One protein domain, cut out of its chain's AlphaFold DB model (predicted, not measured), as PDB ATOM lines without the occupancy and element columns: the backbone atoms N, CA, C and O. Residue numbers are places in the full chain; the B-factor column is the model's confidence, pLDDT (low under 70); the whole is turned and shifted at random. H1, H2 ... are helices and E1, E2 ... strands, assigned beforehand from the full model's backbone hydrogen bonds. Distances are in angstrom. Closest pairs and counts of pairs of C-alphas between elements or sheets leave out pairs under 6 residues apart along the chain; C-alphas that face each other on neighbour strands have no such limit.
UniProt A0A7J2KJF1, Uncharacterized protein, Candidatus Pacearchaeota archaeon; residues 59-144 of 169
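What this domain is: This is residues 59 to 144 of the 169 residues of an uncharacterized protein of Candidatus Pacearchaeota archaeon (UniProt A0A7J2KJF1). Two helices, the long H1 and the shorter H3, run side by side in opposite directions and form the shaft of a rod, with a two-stranded hairpin of E1 and E2 beyond one end and H4 turned away at the other. The short H2 lies between the hairpin and H3 along the chain, and residues 137 to 144 of H4 stick out free. The printed part has 86 residues, with four named helices and two named strands in the order H1, E1, E2, H2, H3, H4; the sheet, in the order E1 - E2, is antiparallel, and the class is mostly helix. The whole is extended, with a radius of gyration of the C-alphas of 18.6 A and spans of 62 by 29 by 19 A.

Where its parts are: Strand E1 is residues 87 to 91, 13.2 A from first to last C-alpha, and E2 is residues 97 to 101, 13.4 A. H1, the longest helix, is residues 60 to 82 and measures 33.4 A, from C-alpha 60 at (230.653, 230.894, 277.105) to C-alpha 82 at (218.948, 229.934, 308.399). H2 is residues 105 to 109, 6.1 A long. H3 is residues 114 to 128, 21.0 A long. H4 is residues 132 to 144, 18.3 A long, with C-alpha 144 at (229.474, 246.894, 266.744).

How they stand to each other: E1 and E2 form a hairpin, antiparallel neighbours with 145 degrees between their directions. N 88 and O 100 are 2.8 A apart and N 98 and O 90 are 2.8 A apart, both within hydrogen-bond range. H1 and E2 are only just apart, their closest C-alphas 8.0 A from each other. H1 and H3 touch, the closest C-alphas being those of Ala 71 and Leu 124 at 5.0 A, and run opposite ways at a shallow tilt of 16 degrees. Residues 60 to 64 of H1 touch residues 132 to 136 of H4, with the C-alphas of Glu 60 and Ala 132 closest at 5.0 A. H1 and H4 run opposite ways at a steep tilt of 60 degrees. H2 touches no helix, and is only just apart from H3, with 8.3 A between their closest C-alphas. H3 and H4 are apart. In H1, H2, H3 and H4 every O i to N i+4 pair is within hydrogen-bond range.

The domain as a whole: The C-alphas of Gly 95 and Glu 144, the two farthest apart, are 64.1 A from each other. Without the free residues 137 to 144 the body spans 53 by 29 by 16 A. The printed part has no cut, and each link between successive elements is tight. The mean pLDDT of the printed part is 83.5, and residues 60 to 62 are under 70.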
ATOM      1  N   VAL A  59     234.627 232.927 277.168       71.31
ATOM      2  CA  VAL A  59     234.435 231.478 277.169       71.31
ATOM      3  C   VAL A  59     233.045 231.215 277.732       71.31
ATOM      4  O   VAL A  59     232.843 231.213 278.947       71.31
ATOM      5  N   GLU A  60     232.089 231.024 276.828       69.88
ATOM      6  CA  GLU A  60     230.653 230.894 277.105       69.88
ATOM      7  C   GLU A  60     230.367 229.885 278.229       69.88
ATOM      8  O   GLU A  60     229.632 230.183 279.170       69.88
ATOM      9  N   THR A  61     231.037 228.730 278.204       65.06
ATOM     10  CA  THR A  61     230.894 227.685 279.227       65.06
ATOM     11  C   THR A  61     231.418 228.113 280.599       65.06
ATOM     12  O   THR A  61     230.772 227.835 281.604       65.06
ATOM     13  N   LYS A  62     232.559 228.818 280.671       68.12
ATOM     14  CA  LYS A  62     233.113 229.286 281.955       68.12
ATOM     15  C   LYS A  62     232.204 230.331 282.588       68.12
ATOM     16  O   LYS A  62     231.967 230.271 283.788       68.12
ATOM     17  N   LYS A  63     231.647 231.243 281.781       77.06
ATOM     18  CA  LYS A  63     230.784 232.298 282.313       77.06
ATOM     19  C   LYS A  63     229.434 231.770 282.793       77.06
ATOM     20  O   LYS A  63     228.956 232.216 283.829       77.06
ATOM     21  N   LEU A  64     228.854 230.804 282.078       76.31
ATOM     22  CA  LEU A  64     227.649 230.101 282.525       76.31
ATOM     23  C   LEU A  64     227.875 229.418 283.883       76.31
ATOM     24  O   LEU A  64     227.083 229.606 284.800       76.31
ATOM     25  N   VAL A  65     228.982 228.678 284.016       76.81
ATOM     26  CA  VAL A  65     229.335 227.978 285.260       76.81
ATOM     27  C   VAL A  65     229.540 228.956 286.415       76.81
ATOM     28  O   VAL A  65     229.020 228.704 287.494       76.81
ATOM     29  N   GLU A  66     230.233 230.078 286.203       82.94
ATOM     30  CA  GLU A  66     230.399 231.116 287.233       82.94
ATOM     31  C   GLU A  66     229.058 231.706 287.686       82.94
ATOM     32  O   GLU A  66     228.802 231.796 288.881       82.94
ATOM     33  N   VAL A  67     228.183 232.073 286.744       82.38
ATOM     34  CA  VAL A  67     226.887 232.703 287.056       82.38
ATOM     35  C   VAL A  67     225.978 231.754 287.842       82.38
ATOM     36  O   VAL A  67     225.345 232.175 288.811       82.38
ATOM     37  N   ILE A  68     225.939 230.476 287.461       84.75
ATOM     38  CA  ILE A  68     225.189 229.449 288.196       84.75
ATOM     39  C   ILE A  68     225.831 229.201 289.566       84.75
ATOM     40  O   ILE A  68     225.125 229.162 290.569       84.75
ATOM     41  N   ALA A  69     227.161 229.088 289.638       85.25
ATOM     42  CA  ALA A  69     227.875 228.843 290.890       85.25
ATOM     43  C   ALA A  69     227.693 229.981 291.905       85.25
ATOM     44  O   ALA A  69     227.489 229.711 293.087       85.25
ATOM     45  N   ASP A  70     227.718 231.240 291.465       90.88
ATOM     46  CA  ASP A  70     227.494 232.400 292.333       90.88
ATOM     47  C   ASP A  70     226.055 232.434 292.868       90.88
ATOM     48  O   ASP A  70     225.836 232.672 294.061       90.88
ATOM     49  N   ALA A  71     225.070 232.146 292.012       87.94
ATOM     50  CA  ALA A  71     223.671 232.062 292.423       87.94
ATOM     51  C   ALA A  71     223.437 230.900 293.402       87.94
ATOM     52  O   ALA A  71     222.775 231.081 294.427       87.94
ATOM     53  N   GLN A  72     224.038 229.735 293.139       89.31
ATOM     54  CA  GLN A  72     223.960 228.570 294.018       89.31
ATOM     55  C   GLN A  72     224.607 228.863 295.373       89.31
ATOM     56  O   GLN A  72     223.996 228.633 296.413       89.31
ATOM     57  N   LYS A  73     225.798 229.468 295.378       92.50
ATOM     58  CA  LYS A  73     226.500 229.858 296.606       92.50
ATOM     59  C   LYS A  73     225.675 230.822 297.460       92.50
ATOM     60  O   LYS A  73     225.699 230.728 298.684       92.50
ATOM     61  N   LYS A  74     224.937 231.748 296.837       92.00
ATOM     62  CA  LYS A  74     224.030 232.657 297.553       92.00
ATOM     63  C   LYS A  74     222.897 231.891 298.242       92.00
ATOM     64  O   LYS A  74     222.637 232.146 299.415       92.00
ATOM     65  N   VAL A  75     222.267 230.940 297.547       91.00
ATOM     66  CA  VAL A  75     221.236 230.061 298.127       91.00
ATOM     67  C   VAL A  75     221.811 229.244 299.285       91.00
ATOM     68  O   VAL A  75     221.225 229.230 300.367       91.00
ATOM     69  N   ASP A  76     222.970 228.619 299.085       91.81
ATOM     70  CA  ASP A  76     223.615 227.770 300.089       91.81
ATOM     71  C   ASP A  76     223.986 228.562 301.343       91.81
ATOM     72  O   ASP A  76     223.722 228.110 302.456       91.81
ATOM     73  N   ASN A  77     224.528 229.773 301.181       91.75
ATOM     74  CA  ASN A  77     224.855 230.650 302.303       91.75
ATOM     75  C   ASN A  77     223.609 231.032 303.107       91.75
ATOM     76  O   ASN A  77     223.639 230.968 304.333       91.75
ATOM     77  N   ILE A  78     222.511 231.405 302.438       89.62
ATOM     78  CA  ILE A  78     221.268 231.757 303.136       89.62
ATOM     79  C   ILE A  78     220.709 230.536 303.871       89.62
ATOM     80  O   ILE A  78     220.370 230.648 305.046       89.62
ATOM     81  N   LYS A  79     220.690 229.355 303.237       87.94
ATOM     82  CA  LYS A  79     220.247 228.107 303.883       87.94
ATOM     83  C   LYS A  79     221.116 227.737 305.082       87.94
ATOM     84  O   LYS A  79     220.576 227.367 306.117       87.94
ATOM     85  N   ALA A  80     222.437 227.859 304.967       87.69
ATOM     86  CA  ALA A  80     223.363 227.558 306.055       87.69
ATOM     87  C   ALA A  80     223.170 228.500 307.252       87.69
ATOM     88  O   ALA A  80     223.162 228.044 308.393       87.69
ATOM     89  N   VAL A  81     222.968 229.797 306.996       85.06
ATOM     90  CA  VAL A  81     222.692 230.787 308.046       85.06
ATOM     91  C   VAL A  81     221.304 230.576 308.656       85.06
ATOM     92  O   VAL A  81     221.167 230.648 309.868       85.06
ATOM     93  N   MET A  82     220.284 230.239 307.867       80.31
ATOM     94  CA  MET A  82     218.948 229.934 308.399       80.31
ATOM     95  C   MET A  82     218.894 228.599 309.159       80.31
ATOM     96  O   MET A  82     218.076 228.444 310.056       80.31
ATOM     97  N   ALA A  83     219.764 227.632 308.854       80.44
ATOM     98  CA  ALA A  83     219.812 226.347 309.557       80.44
ATOM     99  C   ALA A  83     220.285 226.459 311.017       80.44
ATOM    100  O   ALA A  83     220.038 225.550 311.804       80.44
ATOM    101  N   ILE A  84     220.962 227.553 311.377       79.81
ATOM    102  CA  ILE A  84     221.361 227.844 312.762       79.81
ATOM    103  C   ILE A  84     220.349 228.737 313.494       79.81
ATOM    104  O   ILE A  84     220.618 229.142 314.623       79.81
ATOM    105  N   TYR A  85     219.212 229.073 312.873       77.25
ATOM    106  CA  TYR A  85     218.168 229.850 313.539       77.25
ATOM    107  C   TYR A  85     217.454 228.991 314.568       77.25
ATOM    108  O   TYR A  85     217.177 227.814 314.338       77.25
ATOM    109  N   GLU A  86     217.076 229.627 315.668       77.12
ATOM    110  CA  GLU A  86     216.076 229.060 316.556       77.12
ATOM    111  C   GLU A  86     214.738 228.976 315.814       77.12
ATOM    112  O   GLU A  86     214.337 229.897 315.092       77.12
ATOM    113  N   THR A  87     214.054 227.849 315.970       83.06
ATOM    114  CA  THR A  87     212.693 227.638 315.485       83.06
ATOM    115  C   THR A  87     211.735 227.573 316.669       83.06
ATOM    116  O   THR A  87     212.103 227.178 317.775       83.06
ATOM    117  N   GLU A  88     210.489 227.976 316.446       85.44
ATOM    118  CA  GLU A  88     209.389 227.783 317.386       85.44
ATOM    119  C   GLU A  88     208.270 226.981 316.718       85.44
ATOM    120  O   GLU A  88     208.009 227.115 315.521       85.44
ATOM    121  N   THR A  89     207.592 226.137 317.491       91.06
ATOM    122  CA  THR A  89     206.425 225.394 317.013       91.06
ATOM    123  C   THR A  89     205.184 226.278 317.085       91.06
ATOM    124  O   THR A  89     204.890 226.872 318.125       91.06
ATOM    125  N   LYS A  90     204.429 226.341 315.989       89.25
ATOM    126  CA  LYS A  90     203.105 226.964 315.923       89.25
ATOM    127  C   LYS A  90     202.069 225.949 315.490       89.25
ATOM    128  O   LYS A  90     202.351 225.091 314.666       89.25
ATOM    129  N   THR A  91     200.860 226.099 316.010       92.69
ATOM    130  CA  THR A  91     199.708 225.288 315.625       92.69
ATOM    131  C   THR A  91     198.839 226.087 314.662       92.69
ATOM    132  O   THR A  91     198.518 227.252 314.923       92.69
ATOM    133  N   ASP A  92     198.475 225.491 313.531       89.38
ATOM    134  CA  ASP A  92     197.530 226.097 312.598       89.38
ATOM    135  C   ASP A  92     196.077 226.018 313.116       89.38
ATOM    136  O   ASP A  92     195.769 225.453 314.167       89.38
ATOM    137  N   LYS A  93     195.149 226.608 312.359       88.81
ATOM    138  CA  LYS A  93     193.708 226.604 312.676       88.81
ATOM    139  C   LYS A  93     193.066 225.208 312.657       88.81
ATOM    140  O   LYS A  93     191.964 225.056 313.180       88.81
ATOM    141  N   ASP A  94     193.719 224.239 312.022       94.31
ATOM    142  CA  ASP A  94     193.252 222.868 311.842       94.31
ATOM    143  C   ASP A  94     193.894 221.925 312.888       94.31
ATOM    144  O   ASP A  94     193.594 220.731 312.912       94.31
ATOM    145  N   GLY A  95     194.717 222.465 313.799       92.06
ATOM    146  CA  GLY A  95     195.366 221.729 314.883       92.06
ATOM    147  C   GLY A  95     196.698 221.083 314.500       92.06
ATOM    148  O   GLY A  95     197.193 220.256 315.264       92.06
ATOM    149  N   ASN A  96     197.273 221.418 313.340       92.69
ATOM    150  CA  ASN A  96     198.560 220.876 312.912       92.69
ATOM    151  C   ASN A  96     199.710 221.752 313.407       92.69
ATOM    152  O   ASN A  96     199.734 222.960 313.160       92.69
ATOM    153  N   ASP A  97     200.691 221.121 314.042       92.19
ATOM    154  CA  ASP A  97     201.919 221.778 314.469       92.19
ATOM    155  C   ASP A  97     202.929 221.873 313.316       92.19
ATOM    156  O   ASP A  97     203.156 220.910 312.579       92.19
ATOM    157  N   PHE A  98     203.560 223.036 313.173       85.69
ATOM    158  CA  PHE A  98     204.632 223.299 312.219       85.69
ATOM    159  C   PHE A  98     205.702 224.200 312.841       85.69
ATOM    160  O   PHE A  98     205.417 225.045 313.688       85.69
ATOM    161  N   GLU A  99     206.954 224.021 312.425       83.69
ATOM    162  CA  GLU A  99     208.059 224.869 312.868       83.69
ATOM    163  C   GLU A  99     208.135 226.141 312.023       83.69
ATOM    164  O   GLU A  99     208.041 226.105 310.793       83.69
ATOM    165  N   VAL A 100     208.336 227.272 312.690       79.56
ATOM    166  CA  VAL A 100     208.660 228.547 312.051       79.56
ATOM    167  C   VAL A 100     209.957 229.089 312.616       79.56
ATOM    168  O   VAL A 100     210.262 228.906 313.790       79.56
ATOM    169  N   TYR A 101     210.716 229.789 311.782       76.50
ATOM    170  CA  TYR A 101     211.906 230.493 312.237       76.50
ATOM    171  C   TYR A 101     211.530 231.609 313.215       76.50
ATOM    172  O   TYR A 101     210.618 232.400 312.949       76.50
ATOM    173  N   VAL A 102     212.255 231.687 314.331       78.50
ATOM    174  CA  VAL A 102     212.185 232.827 315.242       78.50
ATOM    175  C   VAL A 102     212.772 234.033 314.518       78.50
ATOM    176  O   VAL A 102     213.850 233.971 313.920       78.50
ATOM    177  N   LYS A 103     212.035 235.141 314.533       74.81
ATOM    178  CA  LYS A 103     212.412 236.342 313.793       74.81
ATOM    179  C   LYS A 103     213.689 236.953 314.383       74.81
ATOM    180  O   LYS A 103     213.712 237.296 315.562       74.81
ATOM    181  N   ASN A 104     214.724 237.127 313.559       80.00
ATOM    182  CA  ASN A 104     215.981 237.776 313.940       80.00
ATOM    183  C   ASN A 104     216.217 239.013 313.060       80.00
ATOM    184  O   ASN A 104     216.612 238.899 311.899       80.00
ATOM    185  N   GLU A 105     215.962 240.199 313.615       81.56
ATOM    186  CA  GLU A 105     216.012 241.467 312.874       81.56
ATOM    187  C   GLU A 105     217.407 241.804 312.329       81.56
ATOM    188  O   GLU A 105     217.512 242.356 311.235       81.56
ATOM    189  N   GLU A 106     218.480 241.455 313.046       81.12
ATOM    190  CA  GLU A 106     219.854 241.731 312.601       81.12
ATOM    191  C   GLU A 106     220.198 240.933 311.342       81.12
ATOM    192  O   GLU A 106     220.806 241.449 310.401       81.12
ATOM    193  N   LEU A 107     219.768 239.674 311.297       76.50
ATOM    194  CA  LEU A 107     220.037 238.802 310.165       76.50
ATOM    195  C   LEU A 107     219.101 239.075 308.982       76.50
ATOM    196  O   LEU A 107     219.554 239.017 307.838       76.50
ATOM    197  N   GLU A 108     217.846 239.468 309.225       80.81
ATOM    198  CA  GLU A 108     216.960 239.980 308.170       80.81
ATOM    199  C   GLU A 108     217.554 241.230 307.502       80.81
ATOM    200  O   GLU A 108     217.609 241.301 306.271       80.81
ATOM    201  N   GLN A 109     218.071 242.182 308.289       81.50
ATOM    202  CA  GLN A 109     218.777 243.357 307.761       81.50
ATOM    203  C   GLN A 109     220.051 242.979 306.998       81.50
ATOM    204  O   GLN A 109     220.396 243.627 306.010       81.50
ATOM    205  N   ALA A 110     220.729 241.908 307.415       82.44
ATOM    206  CA  ALA A 110     221.886 241.358 306.714       82.44
ATOM    207  C   ALA A 110     221.520 240.524 305.465       82.44
ATOM    208  O   ALA A 110     222.417 240.032 304.777       82.44
ATOM    209  N   GLY A 111     220.230 240.392 305.133       84.12
ATOM    210  CA  GLY A 111     219.752 239.702 303.933       84.12
ATOM    211  C   GLY A 111     219.566 238.192 304.094       84.12
ATOM    212  O   GLY A 111     219.492 237.481 303.092       84.12
ATOM    213  N   TYR A 112     219.480 237.696 305.326       85.31
ATOM    214  CA  TYR A 112     219.208 236.298 305.654       85.31
ATOM    215  C   TYR A 112     217.774 236.174 306.180       85.31
ATOM    216  O   TYR A 112     217.513 236.121 307.378       85.31
ATOM    217  N   SER A 113     216.815 236.172 305.259       86.12
ATOM    218  CA  SER A 113     215.399 235.952 305.558       86.12
ATOM    219  C   SER A 113     214.804 234.911 304.618       86.12
ATOM    220  O   SER A 113     215.398 234.557 303.592       86.12
ATOM    221  N   GLN A 114     213.598 234.445 304.934       83.94
ATOM    222  CA  GLN A 114     212.879 233.529 304.058       83.94
ATOM    223  C   GLN A 114     212.515 234.187 302.717       83.94
ATOM    224  O   GLN A 114     212.598 233.544 301.670       83.94
ATOM    225  N   GLU A 115     212.209 235.486 302.703       87.38
ATOM    226  CA  GLU A 115     212.030 236.258 301.467       87.38
ATOM    227  C   GLU A 115     213.331 236.350 300.664       87.38
ATOM    228  O   GLU A 115     213.307 236.193 299.440       87.38
ATOM    229  N   ALA A 116     214.465 236.574 301.334       89.25
ATOM    230  CA  ALA A 116     215.768 236.617 300.676       89.25
ATOM    231  C   ALA A 116     216.135 235.261 300.057       89.25
ATOM    232  O   ALA A 116     216.648 235.221 298.935       89.25
ATOM    233  N   LEU A 117     215.803 234.157 300.736       89.69
ATOM    234  CA  LEU A 117     215.961 232.806 300.205       89.69
ATOM    235  C   LEU A 117     215.110 232.595 298.947       89.69
ATOM    236  O   LEU A 117     215.639 232.201 297.909       89.69
ATOM    237  N   ILE A 118     213.816 232.927 299.007       90.19
ATOM    238  CA  ILE A 118     212.899 232.819 297.859       90.19
ATOM    239  C   ILE A 118     213.419 233.642 296.674       90.19
ATOM    240  O   ILE A 118     213.333 233.222 295.516       90.19
ATOM    241  N   GLN A 119     213.950 234.834 296.941       92.81
ATOM    242  CA  GLN A 119     214.509 235.690 295.907       92.81
ATOM    243  C   GLN A 119     215.797 235.103 295.308       92.81
ATOM    244  O   GLN A 119     215.943 235.101 294.085       92.81
ATOM    245  N   ALA A 120     216.691 234.553 296.132       90.62
ATOM    246  CA  ALA A 120     217.910 233.888 295.672       90.62
ATOM    247  C   ALA A 120     217.607 232.626 294.843       90.62
ATOM    248  O   ALA A 120     218.230 232.412 293.806       90.62
ATOM    249  N   GLU A 121     216.603 231.830 295.219       88.25
ATOM    250  CA  GLU A 121     216.179 230.655 294.444       88.25
ATOM    251  C   GLU A 121     215.582 231.055 293.083       88.25
ATOM    252  O   GLU A 121     215.849 230.414 292.064       88.25
ATOM    253  N   LYS A 122     214.840 232.170 293.011       90.06
ATOM    254  CA  LYS A 122     214.391 232.736 291.724       90.06
ATOM    255  C   LYS A 122     215.559 233.205 290.859       90.06
ATOM    256  O   LYS A 122     215.500 233.071 289.636       90.06
ATOM    257  N   GLU A 123     216.582 233.798 291.467       88.44
ATOM    258  CA  GLU A 123     217.806 234.211 290.774       88.44
ATOM    259  C   GLU A 123     218.580 233.005 290.242       88.44
ATOM    260  O   GLU A 123     219.000 233.040 289.089       88.44
ATOM    261  N   LEU A 124     218.669 231.915 291.009       87.81
ATOM    262  CA  LEU A 124     219.257 230.652 290.565       87.81
ATOM    263  C   LEU A 124     218.504 230.065 289.367       87.81
ATOM    264  O   LEU A 124     219.118 229.781 288.347       87.81
ATOM    265  N   VAL A 125     217.170 230.005 289.405       84.75
ATOM    266  CA  VAL A 125     216.375 229.533 288.251       84.75
ATOM    267  C   VAL A 125     216.583 230.413 287.011       84.75
ATOM    268  O   VAL A 125     216.521 229.932 285.875       84.75
ATOM    269  N   LYS A 126     216.808 231.720 287.191       82.06
ATOM    270  CA  LYS A 126     217.166 232.618 286.083       82.06
ATOM    271  C   LYS A 126     218.594 232.367 285.591       82.06
ATOM    272  O   LYS A 126     218.803 232.411 284.381       82.06
ATOM    273  N   ALA A 127     219.535 232.098 286.493       84.31
ATOM    274  CA  ALA A 127     220.916 231.740 286.181       84.31
ATOM    275  C   ALA A 127     221.005 230.394 285.441       84.31
ATOM    276  O   ALA A 127     221.720 230.302 284.452       84.31
ATOM    277  N   ASP A 128     220.206 229.397 285.815       76.31
ATOM    278  CA  ASP A 128     220.101 228.116 285.100       76.31
ATOM    279  C   ASP A 128     219.553 228.290 283.679       76.31
ATOM    280  O   ASP A 128     219.875 227.535 282.762       76.31
ATOM    281  N   LYS A 129     218.725 229.320 283.477       76.00
ATOM    282  CA  LYS A 129     218.221 229.736 282.162       76.00
ATOM    283  C   LYS A 129     219.153 230.721 281.449       76.00
ATOM    284  O   LYS A 129     218.807 231.188 280.360       76.00
ATOM    285  N   PHE A 130     220.301 231.071 282.036       75.81
ATOM    286  CA  PHE A 130     221.258 231.981 281.422       75.81
ATOM    287  C   PHE A 130     221.787 231.367 280.129       75.81
ATOM    288  O   PHE A 130     222.293 230.250 280.095       75.81
ATOM    289  N   ASN A 131     221.680 232.121 279.040       75.19
ATOM    290  CA  ASN A 131     222.216 231.716 277.754       75.19
ATOM    291  C   ASN A 131     223.482 232.532 277.478       75.19
ATOM    292  O   ASN A 131     223.412 233.683 277.043       75.19
ATOM    293  N   ALA A 132     224.639 231.925 277.741       70.50
ATOM    294  CA  ALA A 132     225.936 232.568 277.558       70.50
ATOM    295  C   ALA A 132     226.211 232.965 276.095       70.50
ATOM    296  O   ALA A 132     226.866 233.981 275.864       70.50
ATOM    297  N   ILE A 133     225.663 232.222 275.122       73.06
ATOM    298  CA  ILE A 133     225.745 232.562 273.693       73.06
ATOM    299  C   ILE A 133     224.983 233.862 273.437       73.06
ATOM    300  O   ILE A 133     225.544 234.795 272.869       73.06
ATOM    301  N   LYS A 134     223.734 233.959 273.911       79.31
ATOM    302  CA  LYS A 134     222.933 235.183 273.765       79.31
ATOM    303  C   LYS A 134     223.624 236.382 274.419       79.31
ATOM    304  O   LYS A 134     223.763 237.416 273.784       79.31
ATOM    305  N   TYR A 135     224.115 236.223 275.648       79.12
ATOM    306  CA  TYR A 135     224.836 237.284 276.355       79.12
ATOM    307  C   TYR A 135     226.066 237.778 275.581       79.12
ATOM    308  O   TYR A 135     226.300 238.982 275.479       79.12
ATOM    309  N   LYS A 136     226.848 236.856 275.010       78.88
ATOM    310  CA  LYS A 136     227.991 237.203 274.164       78.88
ATOM    311  C   LYS A 136     227.556 237.928 272.889       78.88
ATOM    312  O   LYS A 136     228.165 238.939 272.556       78.88
ATOM    313  N   MET A 137     226.516 237.445 272.205       79.69
ATOM    314  CA  MET A 137     225.977 238.091 271.001       79.69
ATOM    315  C   MET A 137     225.483 239.510 271.292       79.69
ATOM    316  O   MET A 137     225.797 240.418 270.530       79.69
ATOM    317  N   ASP A 138     224.786 239.719 272.411       82.19
ATOM    318  CA  ASP A 138     224.322 241.046 272.828       82.19
ATOM    319  C   ASP A 138     225.517 241.993 273.067       82.19
ATOM    320  O   ASP A 138     225.502 243.135 272.615       82.19
ATOM    321  N   LYS A 139     226.602 241.510 273.694       83.06
ATOM    322  CA  LYS A 139     227.828 242.303 273.917       83.06
ATOM    323  C   LYS A 139     228.602 242.620 272.639       83.06
ATOM    324  O   LYS A 139     229.163 243.706 272.535       83.06
ATOM    325  N   ILE A 140     228.650 241.682 271.696       84.25
ATOM    326  CA  ILE A 140     229.236 241.914 270.370       84.25
ATOM    327  C   ILE A 140     228.434 243.000 269.656       84.25
ATOM    328  O   ILE A 140     229.015 243.994 269.234       84.25
ATOM    329  N   LYS A 141     227.105 242.860 269.628       84.19
ATOM    330  CA  LYS A 141     226.216 243.813 268.969       84.19
ATOM    331  C   LYS A 141     226.325 245.222 269.557       84.19
ATOM    332  O   LYS A 141     226.458 246.177 268.808       84.19
ATOM    333  N   GLU A 142     226.338 245.356 270.885       86.50
ATOM    334  CA  GLU A 142     226.543 246.652 271.552       86.50
ATOM    335  C   GLU A 142     227.864 247.325 271.136       86.50
ATOM    336  O   GLU A 142     227.926 248.548 271.005       86.50
ATOM    337  N   ALA A 143     228.933 246.544 270.952       84.12
ATOM    338  CA  ALA A 143     230.228 247.071 270.534       84.12
ATOM    339  C   ALA A 143     230.253 247.439 269.040       84.12
ATOM    340  O   ALA A 143     230.822 248.470 268.689       84.12
ATOM    341  N   GLU A 144     229.620 246.632 268.183       85.62
ATOM    342  CA  GLU A 144     229.474 246.894 266.744       85.62
ATOM    343  C   GLU A 144     228.628 248.147 266.482       85.62
ATOM    344  O   GLU A 144     229.098 249.059 265.805       85.62
TER     345      GLU A 144